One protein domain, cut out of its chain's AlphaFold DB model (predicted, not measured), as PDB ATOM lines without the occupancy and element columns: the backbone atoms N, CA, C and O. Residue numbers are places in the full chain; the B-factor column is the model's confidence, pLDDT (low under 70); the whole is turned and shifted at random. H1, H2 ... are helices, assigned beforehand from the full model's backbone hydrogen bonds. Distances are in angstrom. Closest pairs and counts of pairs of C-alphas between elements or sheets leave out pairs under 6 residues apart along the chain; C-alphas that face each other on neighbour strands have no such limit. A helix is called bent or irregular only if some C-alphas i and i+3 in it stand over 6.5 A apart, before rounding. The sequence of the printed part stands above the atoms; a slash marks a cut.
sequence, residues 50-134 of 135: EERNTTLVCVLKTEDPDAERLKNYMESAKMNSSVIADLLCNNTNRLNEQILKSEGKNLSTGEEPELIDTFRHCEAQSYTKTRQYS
ATOM      1  N   GLU A  50      -4.319  98.703 169.093       86.25
ATOM      2  CA  GLU A  50      -4.159  98.677 170.547       86.25
ATOM      3  C   GLU A  50      -4.447  97.286 171.129       86.25
ATOM      4  O   GLU A  50      -3.645  96.770 171.911       86.25
ATOM      5  N   GLU A  51      -5.540  96.641 170.708       89.00
ATOM      6  CA  GLU A  51      -5.884  95.272 171.118       89.00
ATOM      7  C   GLU A  51      -4.827  94.265 170.655       89.00
ATOM      8  O   GLU A  51      -4.396  93.412 171.437       89.00
ATOM      9  N   ARG A  52      -4.335  94.411 169.417       89.81
ATOM     10  CA  ARG A  52      -3.201  93.632 168.905       89.81
ATOM     11  C   ARG A  52      -1.962  93.831 169.765       89.81
ATOM     12  O   ARG A  52      -1.395  92.865 170.262       89.81
ATOM     13  N   ASN A  53      -1.548  95.070 170.009       89.12
ATOM     14  CA  ASN A  53      -0.356  95.319 170.813       89.12
ATOM     15  C   ASN A  53      -0.504  94.771 172.244       89.12
ATOM     16  O   ASN A  53       0.430  94.171 172.770       89.12
ATOM     17  N   THR A  54      -1.682  94.910 172.850       89.88
ATOM     18  CA  THR A  54      -1.982  94.367 174.183       89.88
ATOM     19  C   THR A  54      -1.867  92.844 174.210       89.88
ATOM     20  O   THR A  54      -1.211  92.288 175.094       89.88
ATOM     21  N   THR A  55      -2.446  92.174 173.215       93.00
ATOM     22  CA  THR A  55      -2.402  90.714 173.090       93.00
ATOM     23  C   THR A  55      -0.975  90.226 172.853       93.00
ATOM     24  O   THR A  55      -0.513  89.336 173.559       93.00
ATOM     25  N   LEU A  56      -0.227  90.859 171.945       92.88
ATOM     26  CA  LEU A  56       1.166  90.498 171.671       92.88
ATOM     27  C   LEU A  56       2.056  90.696 172.906       92.88
ATOM     28  O   LEU A  56       2.874  89.840 173.223       92.88
ATOM     29  N   VAL A  57       1.870  91.785 173.658       91.88
ATOM     30  CA  VAL A  57       2.585  92.002 174.925       91.88
ATOM     31  C   VAL A  57       2.242  90.930 175.962       91.88
ATOM     32  O   VAL A  57       3.114  90.565 176.748       91.88
ATOM     33  N   CYS A  58       1.002  90.436 175.992       94.44
ATOM     34  CA  CYS A  58       0.634  89.300 176.834       94.44
ATOM     35  C   CYS A  58       1.373  88.028 176.395       94.44
ATOM     36  O   CYS A  58       2.035  87.419 177.231       94.44
ATOM     37  N   VAL A  59       1.346  87.690 175.099       95.12
ATOM     38  CA  VAL A  59       2.027  86.506 174.539       95.12
ATOM     39  C   VAL A  59       3.512  86.518 174.903       95.12
ATOM     40  O   VAL A  59       4.004  85.565 175.496       95.12
ATOM     41  N   LEU A  60       4.203  87.641 174.684       94.00
ATOM     42  CA  LEU A  60       5.637  87.803 174.972       94.00
ATOM     43  C   LEU A  60       6.014  87.718 176.467       94.00
ATOM     44  O   LEU A  60       7.200  87.743 176.804       94.00
ATOM     45  N   LYS A  61       5.031  87.682 177.372       94.25
ATOM     46  CA  LYS A  61       5.229  87.520 178.822       94.25
ATOM     47  C   LYS A  61       4.885  86.123 179.327       94.25
ATOM     48  O   LYS A  61       5.081  85.868 180.513       94.25
ATOM     49  N   THR A  62       4.336  85.262 178.477       93.38
ATOM     50  CA  THR A  62       4.052  83.876 178.848       93.38
ATOM     51  C   THR A  62       5.348  83.072 178.959       93.38
ATOM     52  O   THR A  62       6.362  83.430 178.363       93.38
ATOM     53  N   GLU A  63       5.315  81.994 179.741       93.31
ATOM     54  CA  GLU A  63       6.418  81.026 179.862       93.31
ATOM     55  C   GLU A  63       6.345  79.938 178.774       93.31
ATOM     56  O   GLU A  63       6.944  78.873 178.905       93.31
ATOM     57  N   ASP A  64       5.575  80.188 177.713       95.81
ATOM     58  CA  ASP A  64       5.445  79.283 176.582       95.81
ATOM     59  C   ASP A  64       6.750  79.266 175.754       95.81
ATOM     60  O   ASP A  64       7.254  80.339 175.397       95.81
ATOM     61  N   PRO A  65       7.316  78.085 175.437       95.88
ATOM     62  CA  PRO A  65       8.575  77.992 174.702       95.88
ATOM     63  C   PRO A  65       8.536  78.683 173.339       95.88
ATOM     64  O   PRO A  65       9.518  79.309 172.939       95.88
ATOM     65  N   ASP A  66       7.415  78.613 172.623       95.56
ATOM     66  CA  ASP A  66       7.282  79.238 171.311       95.56
ATOM     67  C   ASP A  66       7.107  80.753 171.415       95.56
ATOM     68  O   ASP A  66       7.665  81.506 170.606       95.56
ATOM     69  N   ALA A  67       6.441  81.234 172.466       96.12
ATOM     70  CA  ALA A  67       6.416  82.657 172.788       96.12
ATOM     71  C   ALA A  67       7.810  83.191 173.156       96.12
ATOM     72  O   ALA A  67       8.176  84.299 172.749       96.12
ATOM     73  N   GLU A  68       8.619  82.404 173.871       96.94
ATOM     74  CA  GLU A  68      10.009  82.750 174.176       96.94
ATOM     75  C   GLU A  68      10.863  82.810 172.901       96.94
ATOM     76  O   GLU A  68      11.641  83.751 172.715       96.94
ATOM     77  N   ARG A  69      10.675  81.867 171.970       96.50
ATOM     78  CA  ARG A  69      11.328  81.890 170.651       96.50
ATOM     79  C   ARG A  69      10.976  83.153 169.866       96.50
ATOM     80  O   ARG A  69      11.876  83.831 169.363       96.50
ATOM     81  N   LEU A  70       9.694  83.530 169.824       96.50
ATOM     82  CA  LEU A  70       9.246  84.776 169.195       96.50
ATOM     83  C   LEU A  70       9.878  86.010 169.857       96.50
ATOM     84  O   LEU A  70      10.335  86.923 169.164       96.50
ATOM     85  N   LYS A  71       9.931  86.038 171.192       95.81
ATOM     86  CA  LYS A  71      10.542  87.130 171.958       95.81
ATOM     87  C   LYS A  71      12.032  87.271 171.649       95.81
ATOM     88  O   LYS A  71      12.480  88.367 171.315       95.81
ATOM     89  N   ASN A  72      12.779  86.171 171.698       96.12
ATOM     90  CA  ASN A  72      14.212  86.145 171.409       96.12
ATOM     91  C   ASN A  72      14.506  86.603 169.975       96.12
ATOM     92  O   ASN A  72      15.450  87.364 169.732       96.12
ATOM     93  N   TYR A  73      13.670  86.193 169.020       95.81
ATOM     94  CA  TYR A  73      13.752  86.689 167.654       95.81
ATOM     95  C   TYR A  73      13.505  88.202 167.578       95.81
ATOM     96  O   TYR A  73      14.314  88.930 167.002       95.81
ATOM     97  N   MET A  74      12.431  88.698 168.197       95.25
ATOM     98  CA  MET A  74      12.097  90.125 168.185       95.25
ATOM     99  C   MET A  74      13.231  90.981 168.774       95.25
ATOM    100  O   MET A  74      13.612  91.996 168.182       95.25
ATOM    101  N   GLU A  75      13.804  90.556 169.903       94.50
ATOM    102  CA  GLU A  75      14.906  91.246 170.582       94.50
ATOM    103  C   GLU A  75      16.205  91.216 169.759       94.50
ATOM    104  O   GLU A  75      16.839  92.257 169.560       94.50
ATOM    105  N   SER A  76      16.584  90.050 169.223       94.62
ATOM    106  CA  SER A  76      17.811  89.891 168.428       94.62
ATOM    107  C   SER A  76      17.751  90.615 167.080       94.62
ATOM    108  O   SER A  76      18.732  91.243 166.670       94.62
ATOM    109  N   ALA A  77      16.595  90.603 166.414       93.56
ATOM    110  CA  ALA A  77      16.375  91.299 165.150       93.56
ATOM    111  C   ALA A  77      16.080  92.798 165.333       93.56
ATOM    112  O   ALA A  77      15.969  93.524 164.341       93.56
ATOM    113  N   LYS A  78      15.960  93.276 166.585       93.00
ATOM    114  CA  LYS A  78      15.540  94.643 166.939       93.00
ATOM    115  C   LYS A  78      14.235  95.045 166.242       93.00
ATOM    116  O   LYS A  78      14.077  96.189 165.808       93.00
ATOM    117  N   MET A  79      13.317  94.092 166.100       91.56
ATOM    118  CA  MET A  79      12.019  94.335 165.486       91.56
ATOM    119  C   MET A  79      11.062  94.943 166.506       91.56
ATOM    120  O   MET A  79      11.083  94.609 167.686       91.56
ATOM    121  N   ASN A  80      10.220  95.864 166.046       88.81
ATOM    122  CA  ASN A  80       9.154  96.408 166.877       88.81
ATOM    123  C   ASN A  80       7.908  95.508 166.821       88.81
ATOM    124  O   ASN A  80       7.726  94.730 165.881       88.81
ATOM    125  N   SER A  81       7.029  95.658 167.813       86.19
ATOM    126  CA  SER A  81       5.806  94.860 167.945       86.19
ATOM    127  C   SER A  81       4.865  94.986 166.744       86.19
ATOM    128  O   SER A  81       4.219  94.009 166.381       86.19
ATOM    129  N   SER A  82       4.818  96.149 166.085       87.44
ATOM    130  CA  SER A  82       3.977  96.374 164.901       87.44
ATOM    131  C   SER A  82       4.427  95.531 163.702       87.44
ATOM    132  O   SER A  82       3.610  94.878 163.062       87.44
ATOM    133  N   VAL A  83       5.738  95.472 163.441       90.88
ATOM    134  CA  VAL A  83       6.312  94.642 162.367       90.88
ATOM    135  C   VAL A  83       6.108  93.156 162.653       90.88
ATOM    136  O   VAL A  83       5.771  92.402 161.746       90.88
ATOM    137  N   ILE A  84       6.274  92.727 163.908       93.19
ATOM    138  CA  ILE A  84       6.009  91.335 164.300       93.19
ATOM    139  C   ILE A  84       4.528  90.985 164.137       93.19
ATOM    140  O   ILE A  84       4.219  89.929 163.597       93.19
ATOM    141  N   ALA A  85       3.615  91.867 164.549       90.56
ATOM    142  CA  ALA A  85       2.181  91.655 164.374       90.56
ATOM    143  C   ALA A  85       1.789  91.556 162.890       90.56
ATOM    144  O   ALA A  85       1.004  90.685 162.525       90.56
ATOM    145  N   ASP A  86       2.365  92.400 162.029       89.88
ATOM    146  CA  ASP A  86       2.153  92.326 160.580       89.88
ATOM    147  C   ASP A  86       2.641  90.990 160.004       89.88
ATOM    148  O   ASP A  86       1.916  90.327 159.266       89.88
ATOM    149  N   LEU A  87       3.835  90.541 160.403       91.94
ATOM    150  CA  LEU A  87       4.368  89.245 159.987       91.94
ATOM    151  C   LEU A  87       3.504  88.076 160.480       91.94
ATOM    152  O   LEU A  87       3.242  87.165 159.704       91.94
ATOM    153  N   LEU A  88       3.021  88.114 161.724       92.06
ATOM    154  CA  LEU A  88       2.134  87.088 162.279       92.06
ATOM    155  C   LEU A  88       0.829  86.955 161.485       92.06
ATOM    156  O   LEU A  88       0.369  85.835 161.290       92.06
ATOM    157  N   CYS A  89       0.262  88.069 161.014       90.44
ATOM    158  CA  CYS A  89      -1.032  88.074 160.329       90.44
ATOM    159  C   CYS A  89      -0.950  87.888 158.818       90.44
ATOM    160  O   CYS A  89      -1.832  87.274 158.225       90.44
ATOM    161  N   ASN A  90       0.097  88.416 158.187       89.50
ATOM    162  CA  ASN A  90       0.185  88.479 156.731       89.50
ATOM    163  C   ASN A  90       1.248  87.541 156.156       89.50
ATOM    164  O   ASN A  90       1.259  87.299 154.947       89.50
ATOM    165  N   ASN A  91       2.187  87.045 156.971       90.44
ATOM    166  CA  ASN A  91       3.291  86.230 156.470       90.44
ATOM    167  C   ASN A  91       3.938  85.331 157.539       90.44
ATOM    168  O   ASN A  91       5.154  85.376 157.756       90.44
ATOM    169  N   THR A  92       3.127  84.503 158.201       90.31
ATOM    170  CA  THR A  92       3.570  83.636 159.306       90.31
ATOM    171  C   THR A  92       4.688  82.685 158.875       90.31
ATOM    172  O   THR A  92       5.669  82.530 159.594       90.31
ATOM    173  N   ASN A  93       4.633  82.154 157.649       90.31
ATOM    174  CA  ASN A  93       5.691  81.292 157.106       90.31
ATOM    175  C   ASN A  93       7.051  82.006 157.081       90.31
ATOM    176  O   ASN A  93       8.054  81.465 157.539       90.31
ATOM    177  N   ARG A  94       7.092  83.259 156.609       92.56
ATOM    178  CA  ARG A  94       8.326  84.058 156.599       92.56
ATOM    179  C   ARG A  94       8.822  84.353 158.013       92.56
ATOM    180  O   ARG A  94      10.033  84.391 158.226       92.56
ATOM    181  N   LEU A  95       7.917  84.594 158.960       93.94
ATOM    182  CA  LEU A  95       8.285  84.774 160.364       93.94
ATOM    183  C   LEU A  95       8.938  83.503 160.918       93.94
ATOM    184  O   LEU A  95      10.029  83.583 161.480       93.94
ATOM    185  N   ASN A  96       8.321  82.344 160.687       93.31
ATOM    186  CA  ASN A  96       8.816  81.044 161.136       93.31
ATOM    187  C   ASN A  96      10.206  80.749 160.554       93.31
ATOM    188  O   ASN A  96      11.125  80.401 161.295       93.31
ATOM    189  N   GLU A  97      10.413  80.998 159.256       94.00
ATOM    190  CA  GLU A  97      11.730  80.875 158.619       94.00
ATOM    191  C   GLU A  97      12.789  81.776 159.273       94.00
ATOM    192  O   GLU A  97      13.936  81.364 159.472       94.00
ATOM    193  N   GLN A  98      12.430  83.019 159.612       94.25
ATOM    194  CA  GLN A  98      13.350  83.969 160.239       94.25
ATOM    195  C   GLN A  98      13.688  83.582 161.683       94.25
ATOM    196  O   GLN A  98      14.857  83.675 162.067       94.25
ATOM    197  N   ILE A  99      12.706  83.093 162.444       95.44
ATOM    198  CA  ILE A  99      12.903  82.557 163.794       95.44
ATOM    199  C   ILE A  99      13.849  81.354 163.733       95.44
ATOM    200  O   ILE A  99      14.914  81.387 164.352       95.44
ATOM    201  N   LEU A 100      13.552  80.351 162.901       95.31
ATOM    202  CA  LEU A 100      14.399  79.165 162.732       95.31
ATOM    203  C   LEU A 100      15.830  79.531 162.321       95.31
ATOM    204  O   LEU A 100      16.797  78.997 162.869       95.31
ATOM    205  N   LYS A 101      15.980  80.490 161.403       93.75
ATOM    206  CA  LYS A 101      17.293  80.989 160.982       93.75
ATOM    207  C   LYS A 101      18.049  81.665 162.127       93.75
ATOM    208  O   LYS A 101      19.259  81.478 162.232       93.75
ATOM    209  N   SER A 102      17.365  82.439 162.969       94.38
ATOM    210  CA  SER A 102      17.978  83.084 164.140       94.38
ATOM    211  C   SER A 102      18.435  82.071 165.197       94.38
ATOM    212  O   SER A 102      19.448  82.286 165.856       94.38
ATOM    213  N   GLU A 103      17.752  80.928 165.281       94.06
ATOM    214  CA  GLU A 103      18.078  79.806 166.168       94.06
ATOM    215  C   GLU A 103      19.171  78.882 165.602       94.06
ATOM    216  O   GLU A 103      19.577  77.925 166.259       94.06
ATOM    217  N   GLY A 104      19.634  79.124 164.370       92.69
ATOM    218  CA  GLY A 104      20.571  78.238 163.675       92.69
ATOM    219  C   GLY A 104      19.969  76.880 163.292       92.69
ATOM    220  O   GLY A 104      20.714  75.929 163.047       92.69
ATOM    221  N   LYS A 105      18.635  76.768 163.243       90.94
ATOM    222  CA  LYS A 105      17.919  75.547 162.857       90.94
ATOM    223  C   LYS A 105      17.752  75.457 161.339       90.94
ATOM    224  O   LYS A 105      17.737  76.456 160.622       90.94
ATOM    225  N   ASN A 106      17.625  74.228 160.844       86.50
ATOM    226  CA  ASN A 106      17.350  73.967 159.433       86.50
ATOM    227  C   ASN A 106      15.857  74.172 159.136       86.50
ATOM    228  O   ASN A 106      15.016  73.730 159.909       86.50
ATOM    229  N   LEU A 107      15.533  74.784 157.999       85.25
ATOM    230  CA  LEU A 107      14.158  75.029 157.559       85.25
ATOM    231  C   LEU A 107      13.386  73.741 157.230       85.25
ATOM    232  O   LEU A 107      12.167  73.737 157.299       85.25
ATOM    233  N   SER A 108      14.068  72.648 156.871       82.56
ATOM    234  CA  SER A 108      13.403  71.390 156.496       82.56
ATOM    235  C   SER A 108      13.102  70.453 157.668       82.56
ATOM    236  O   SER A 108      12.360  69.488 157.498       82.56
ATOM    237  N   THR A 109      13.710  70.686 158.832       81.69
ATOM    238  CA  THR A 109      13.579  69.818 160.018       81.69
ATOM    239  C   THR A 109      13.305  70.597 161.300       81.69
ATOM    240  O   THR A 109      13.216  69.998 162.368       81.69
ATOM    241  N   GLY A 110      13.288  71.925 161.227       81.75
ATOM    242  CA  GLY A 110      13.001  72.799 162.349       81.75
ATOM    243  C   GLY A 110      11.508  72.823 162.627       81.75
ATOM    244  O   GLY A 110      10.705  72.903 161.705       81.75
ATOM    245  N   GLU A 111      11.155  72.758 163.903       89.94
ATOM    246  CA  GLU A 111       9.773  72.879 164.351       89.94
ATOM    247  C   GLU A 111       9.336  74.345 164.322       89.94
ATOM    248  O   GLU A 111      10.010  75.223 164.879       89.94
ATOM    249  N   GLU A 112       8.233  74.615 163.634       89.69
ATOM    250  CA  GLU A 112       7.631  75.942 163.575       89.69
ATOM    251  C   GLU A 112       7.033  76.318 164.937       89.69
ATOM    252  O   GLU A 112       6.514  75.441 165.619       89.69
ATOM    253  N   PRO A 113       7.109  77.591 165.361       89.31
ATOM    254  CA  PRO A 113       6.455  78.024 166.589       89.31
ATOM    255  C   PRO A 113       4.927  77.890 166.506       89.31
ATOM    256  O   PRO A 113       4.306  78.447 165.595       89.31
ATOM    257  N   GLU A 114       4.313  77.226 167.483       92.56
ATOM    258  CA  GLU A 114       2.865  77.071 167.596       92.56
ATOM    259  C   GLU A 114       2.303  78.011 168.672       92.56
ATOM    260  O   GLU A 114       2.294  77.731 169.864       92.56
ATOM    261  N   LEU A 115       1.812  79.176 168.246       92.06
ATOM    262  CA  LEU A 115       1.395  80.243 169.167       92.06
ATOM    263  C   LEU A 115      -0.123  80.339 169.374       92.06
ATOM    264  O   LEU A 115      -0.577  81.177 170.156       92.06
ATOM    265  N   ILE A 116      -0.922  79.547 168.651       91.75
ATOM    266  CA  ILE A 116      -2.375  79.755 168.540       91.75
ATOM    267  C   ILE A 116      -3.073  79.724 169.906       91.75
ATOM    268  O   ILE A 116      -3.855  80.623 170.220       91.75
ATOM    269  N   ASP A 117      -2.733  78.758 170.757       91.38
ATOM    270  CA  ASP A 117      -3.347  78.616 172.076       91.38
ATOM    271  C   ASP A 117      -2.877  79.702 173.046       91.38
ATOM    272  O   ASP A 117      -3.674  80.235 173.825       91.38
ATOM    273  N   THR A 118      -1.618  80.127 172.934       93.62
ATOM    274  CA  THR A 118      -1.074  81.265 173.686       93.62
ATOM    275  C   THR A 118      -1.802  82.563 173.321       93.62
ATOM    276  O   THR A 118      -2.166  83.346 174.205       93.62
ATOM    277  N   PHE A 119      -2.105  82.775 172.035       94.00
ATOM    278  CA  PHE A 119      -2.931  83.898 171.583       94.00
ATOM    279  C   PHE A 119      -4.358  83.817 172.132       94.00
ATOM    280  O   PHE A 119      -4.821  84.792 172.729       94.00
ATOM    281  N   ARG A 120      -5.029  82.661 172.019       92.00
ATOM    282  CA  ARG A 120      -6.378  82.456 172.588       92.00
ATOM    283  C   ARG A 120      -6.418  82.791 174.075       92.00
ATOM    284  O   ARG A 120      -7.293  83.529 174.534       92.00
ATOM    285  N   HIS A 121      -5.439  82.296 174.828       91.94
ATOM    286  CA  HIS A 121      -5.331  82.547 176.259       91.94
ATOM    287  C   HIS A 121      -5.209  84.046 176.576       91.94
ATOM    288  O   HIS A 121      -5.911  84.571 177.447       91.94
ATOM    289  N   CYS A 122      -4.356  84.760 175.843       92.00
ATOM    290  CA  CYS A 122      -4.135  86.190 176.037       92.00
ATOM    291  C   CYS A 122      -5.333  87.066 175.635       92.00
ATOM    292  O   CYS A 122      -5.616  88.080 176.286       92.00
ATOM    293  N   GLU A 123      -6.083  86.669 174.612       90.00
ATOM    294  CA  GLU A 123      -7.319  87.351 174.222       90.00
ATOM    295  C   GLU A 123      -8.426  87.176 175.268       90.00
ATOM    296  O   GLU A 123      -9.099  88.147 175.628       90.00
ATOM    297  N   ALA A 124      -8.568  85.975 175.837       86.69
ATOM    298  CA  ALA A 124      -9.524  85.711 176.912       86.69
ATOM    299  C   ALA A 124      -9.222  86.532 178.186       86.69
ATOM    300  O   ALA A 124     -10.138  87.059 178.835       86.69
ATOM    301  N   GLN A 125      -7.939  86.716 178.526       79.00
ATOM    302  CA  GLN A 125      -7.520  87.592 179.631       79.00
ATOM    303  C   GLN A 125      -7.823  89.073 179.367       79.00
ATOM    304  O   GLN A 125      -8.194  89.822 180.277       79.00
ATOM    305  N   SER A 126      -7.664  89.518 178.124       69.88
ATOM    306  CA  SER A 126      -7.941  90.906 177.749       69.88
ATOM    307  C   SER A 126      -9.442  91.201 177.840       69.88
ATOM    308  O   SER A 126      -9.843  92.216 178.409       69.88
ATOM    309  N   TYR A 127     -10.283  90.260 177.400       59.72
ATOM    310  CA  TYR A 127     -11.741  90.375 177.481       59.72
ATOM    311  C   TYR A 127     -12.264  90.460 178.927       59.72
ATOM    312  O   TYR A 127     -13.178  91.236 179.227       59.72
ATOM    313  N   THR A 128     -11.672  89.697 179.851       60.00
ATOM    314  CA  THR A 128     -12.063  89.712 181.272       60.00
ATOM    315  C   THR A 128     -11.707  91.027 181.967       60.00
ATOM    316  O   THR A 128     -12.518  91.527 182.750       60.00
ATOM    317  N   LYS A 129     -10.568  91.650 181.627       57.41
ATOM    318  CA  LYS A 129     -10.221  92.992 182.129       57.41
ATOM    319  C   LYS A 129     -11.197  94.056 181.633       57.41
ATOM    320  O   LYS A 129     -11.703  94.824 182.444       57.41
ATOM    321  N   THR A 130     -11.533  94.076 180.344       56.25
ATOM    322  CA  THR A 130     -12.454  95.083 179.780       56.25
ATOM    323  C   THR A 130     -13.850  95.018 180.410       56.25
ATOM    324  O   THR A 130     -14.448  96.058 180.692       56.25
ATOM    325  N   ARG A 131     -14.359  93.816 180.724       52.03
ATOM    326  CA  ARG A 131     -15.634  93.663 181.452       52.03
ATOM    327  C   ARG A 131     -15.584  94.186 182.888       52.03
ATOM    328  O   ARG A 131     -16.580  94.732 183.344       52.03
ATOM    329  N   GLN A 132     -14.463  94.038 183.594       45.03
ATOM    330  CA  GLN A 132     -14.336  94.494 184.984       45.03
ATOM    331  C   GLN A 132     -14.331  96.022 185.139       45.03
ATOM    332  O   GLN A 132     -14.757  96.511 186.178       45.03
ATOM    333  N   TYR A 133     -13.882  96.770 184.129       48.50
ATOM    334  CA  TYR A 133     -13.852  98.241 184.157       48.50
ATOM    335  C   TYR A 133     -15.095  98.908 183.545       48.50
ATOM    336  O   TYR A 133     -15.161 100.132 183.491       48.50
ATOM    337  N   SER A 134     -16.068  98.119 183.078       45.31
ATOM    338  CA  SER A 134     -17.292  98.606 182.423       45.31
ATOM    339  C   SER A 134     -18.547  98.487 183.307       45.31
ATOM    340  O   SER A 134     -19.659  98.509 182.780       45.31
TER     341      SER A 134
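This is residues 50 to 134 of the 135 residues of the protein "14 kDa family member" of Rhipicephalus appendiculatus (UniProt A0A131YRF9). Four short helices, H1 to H4, pack crosswise into a small body, and the longest helix, H5, packs on H1 with its earlier part and runs out past the body as an arm, with residues 128 to 134 sticking out. The long link from H4 to H5, residues 103 to 115, swings out at the far end of the body around Ser 108 and folds back to where H5 begins. The printed part has 85 residues with five named helices, in the order H1, H2, H3, H4, H5, and no named strand; the class is all helix. By its radius of gyration of the C-alphas, 13.6 A, the whole is compact, yet with the arm and the loop at opposite ends the C-alphas span 48 by 21 by 20 A.

The longest helix, H5, residues 116 to 132, touches H1, residues 50 to 59, at a steep tilt of 57 degrees, opposite ways; the closest C-alphas are those of Thr 55 and Cys 122, 5.7 A apart. H1 also touches H3, residues 81 to 90, about perpendicular at 87 degrees, with the C-alphas of Asn 53 and Ser 81 closest at 6.8 A. H3 touches H4, residues 92 to 102, at a steep tilt of 54 degrees, opposite ways, with the C-alphas of Leu 87 and Leu 95 closest at 6.0 A. H4 touches H2, residues 65 to 76, which meets it with residues 69 to 73 alone; the closest C-alphas are those of Tyr 73 and Ile 99, 5.7 A apart, and the lines are only just about perpendicular at 72 degrees. H2 is close but not clearly touching to H1, with the C-alphas of Val 59 and Ala 67 closest at 6.1 A. H1 and H4 are apart, as are H3 and H5. In each of the five helices every pair of O i and N i+4 is within hydrogen-bond range.

H5 begins at C-alpha 116, (-2.375, 79.755, 168.540), ends at C-alpha 132, (-14.336, 94.494, 184.984), and measures 25.1 A from first to last C-alpha. H1 begins at C-alpha 50, (-4.159, 98.677, 170.547), and is 14.2 A long. H2 measures 16.3 A, H3 14.1 A and H4 15.2 A. No helix is bent or irregular.

The C-alphas of Ser 108 and Ser 134 are the two farthest apart, at 48.5 A. The printed part, residues 50 to 134, has no cut. The links H1 to H2, H2 to H3 and H3 to H4 are tight, and H4 to H5, with 13 residues, is long. The mean pLDDT of the printed part is 87.8; residues 126 to 134 are under 70.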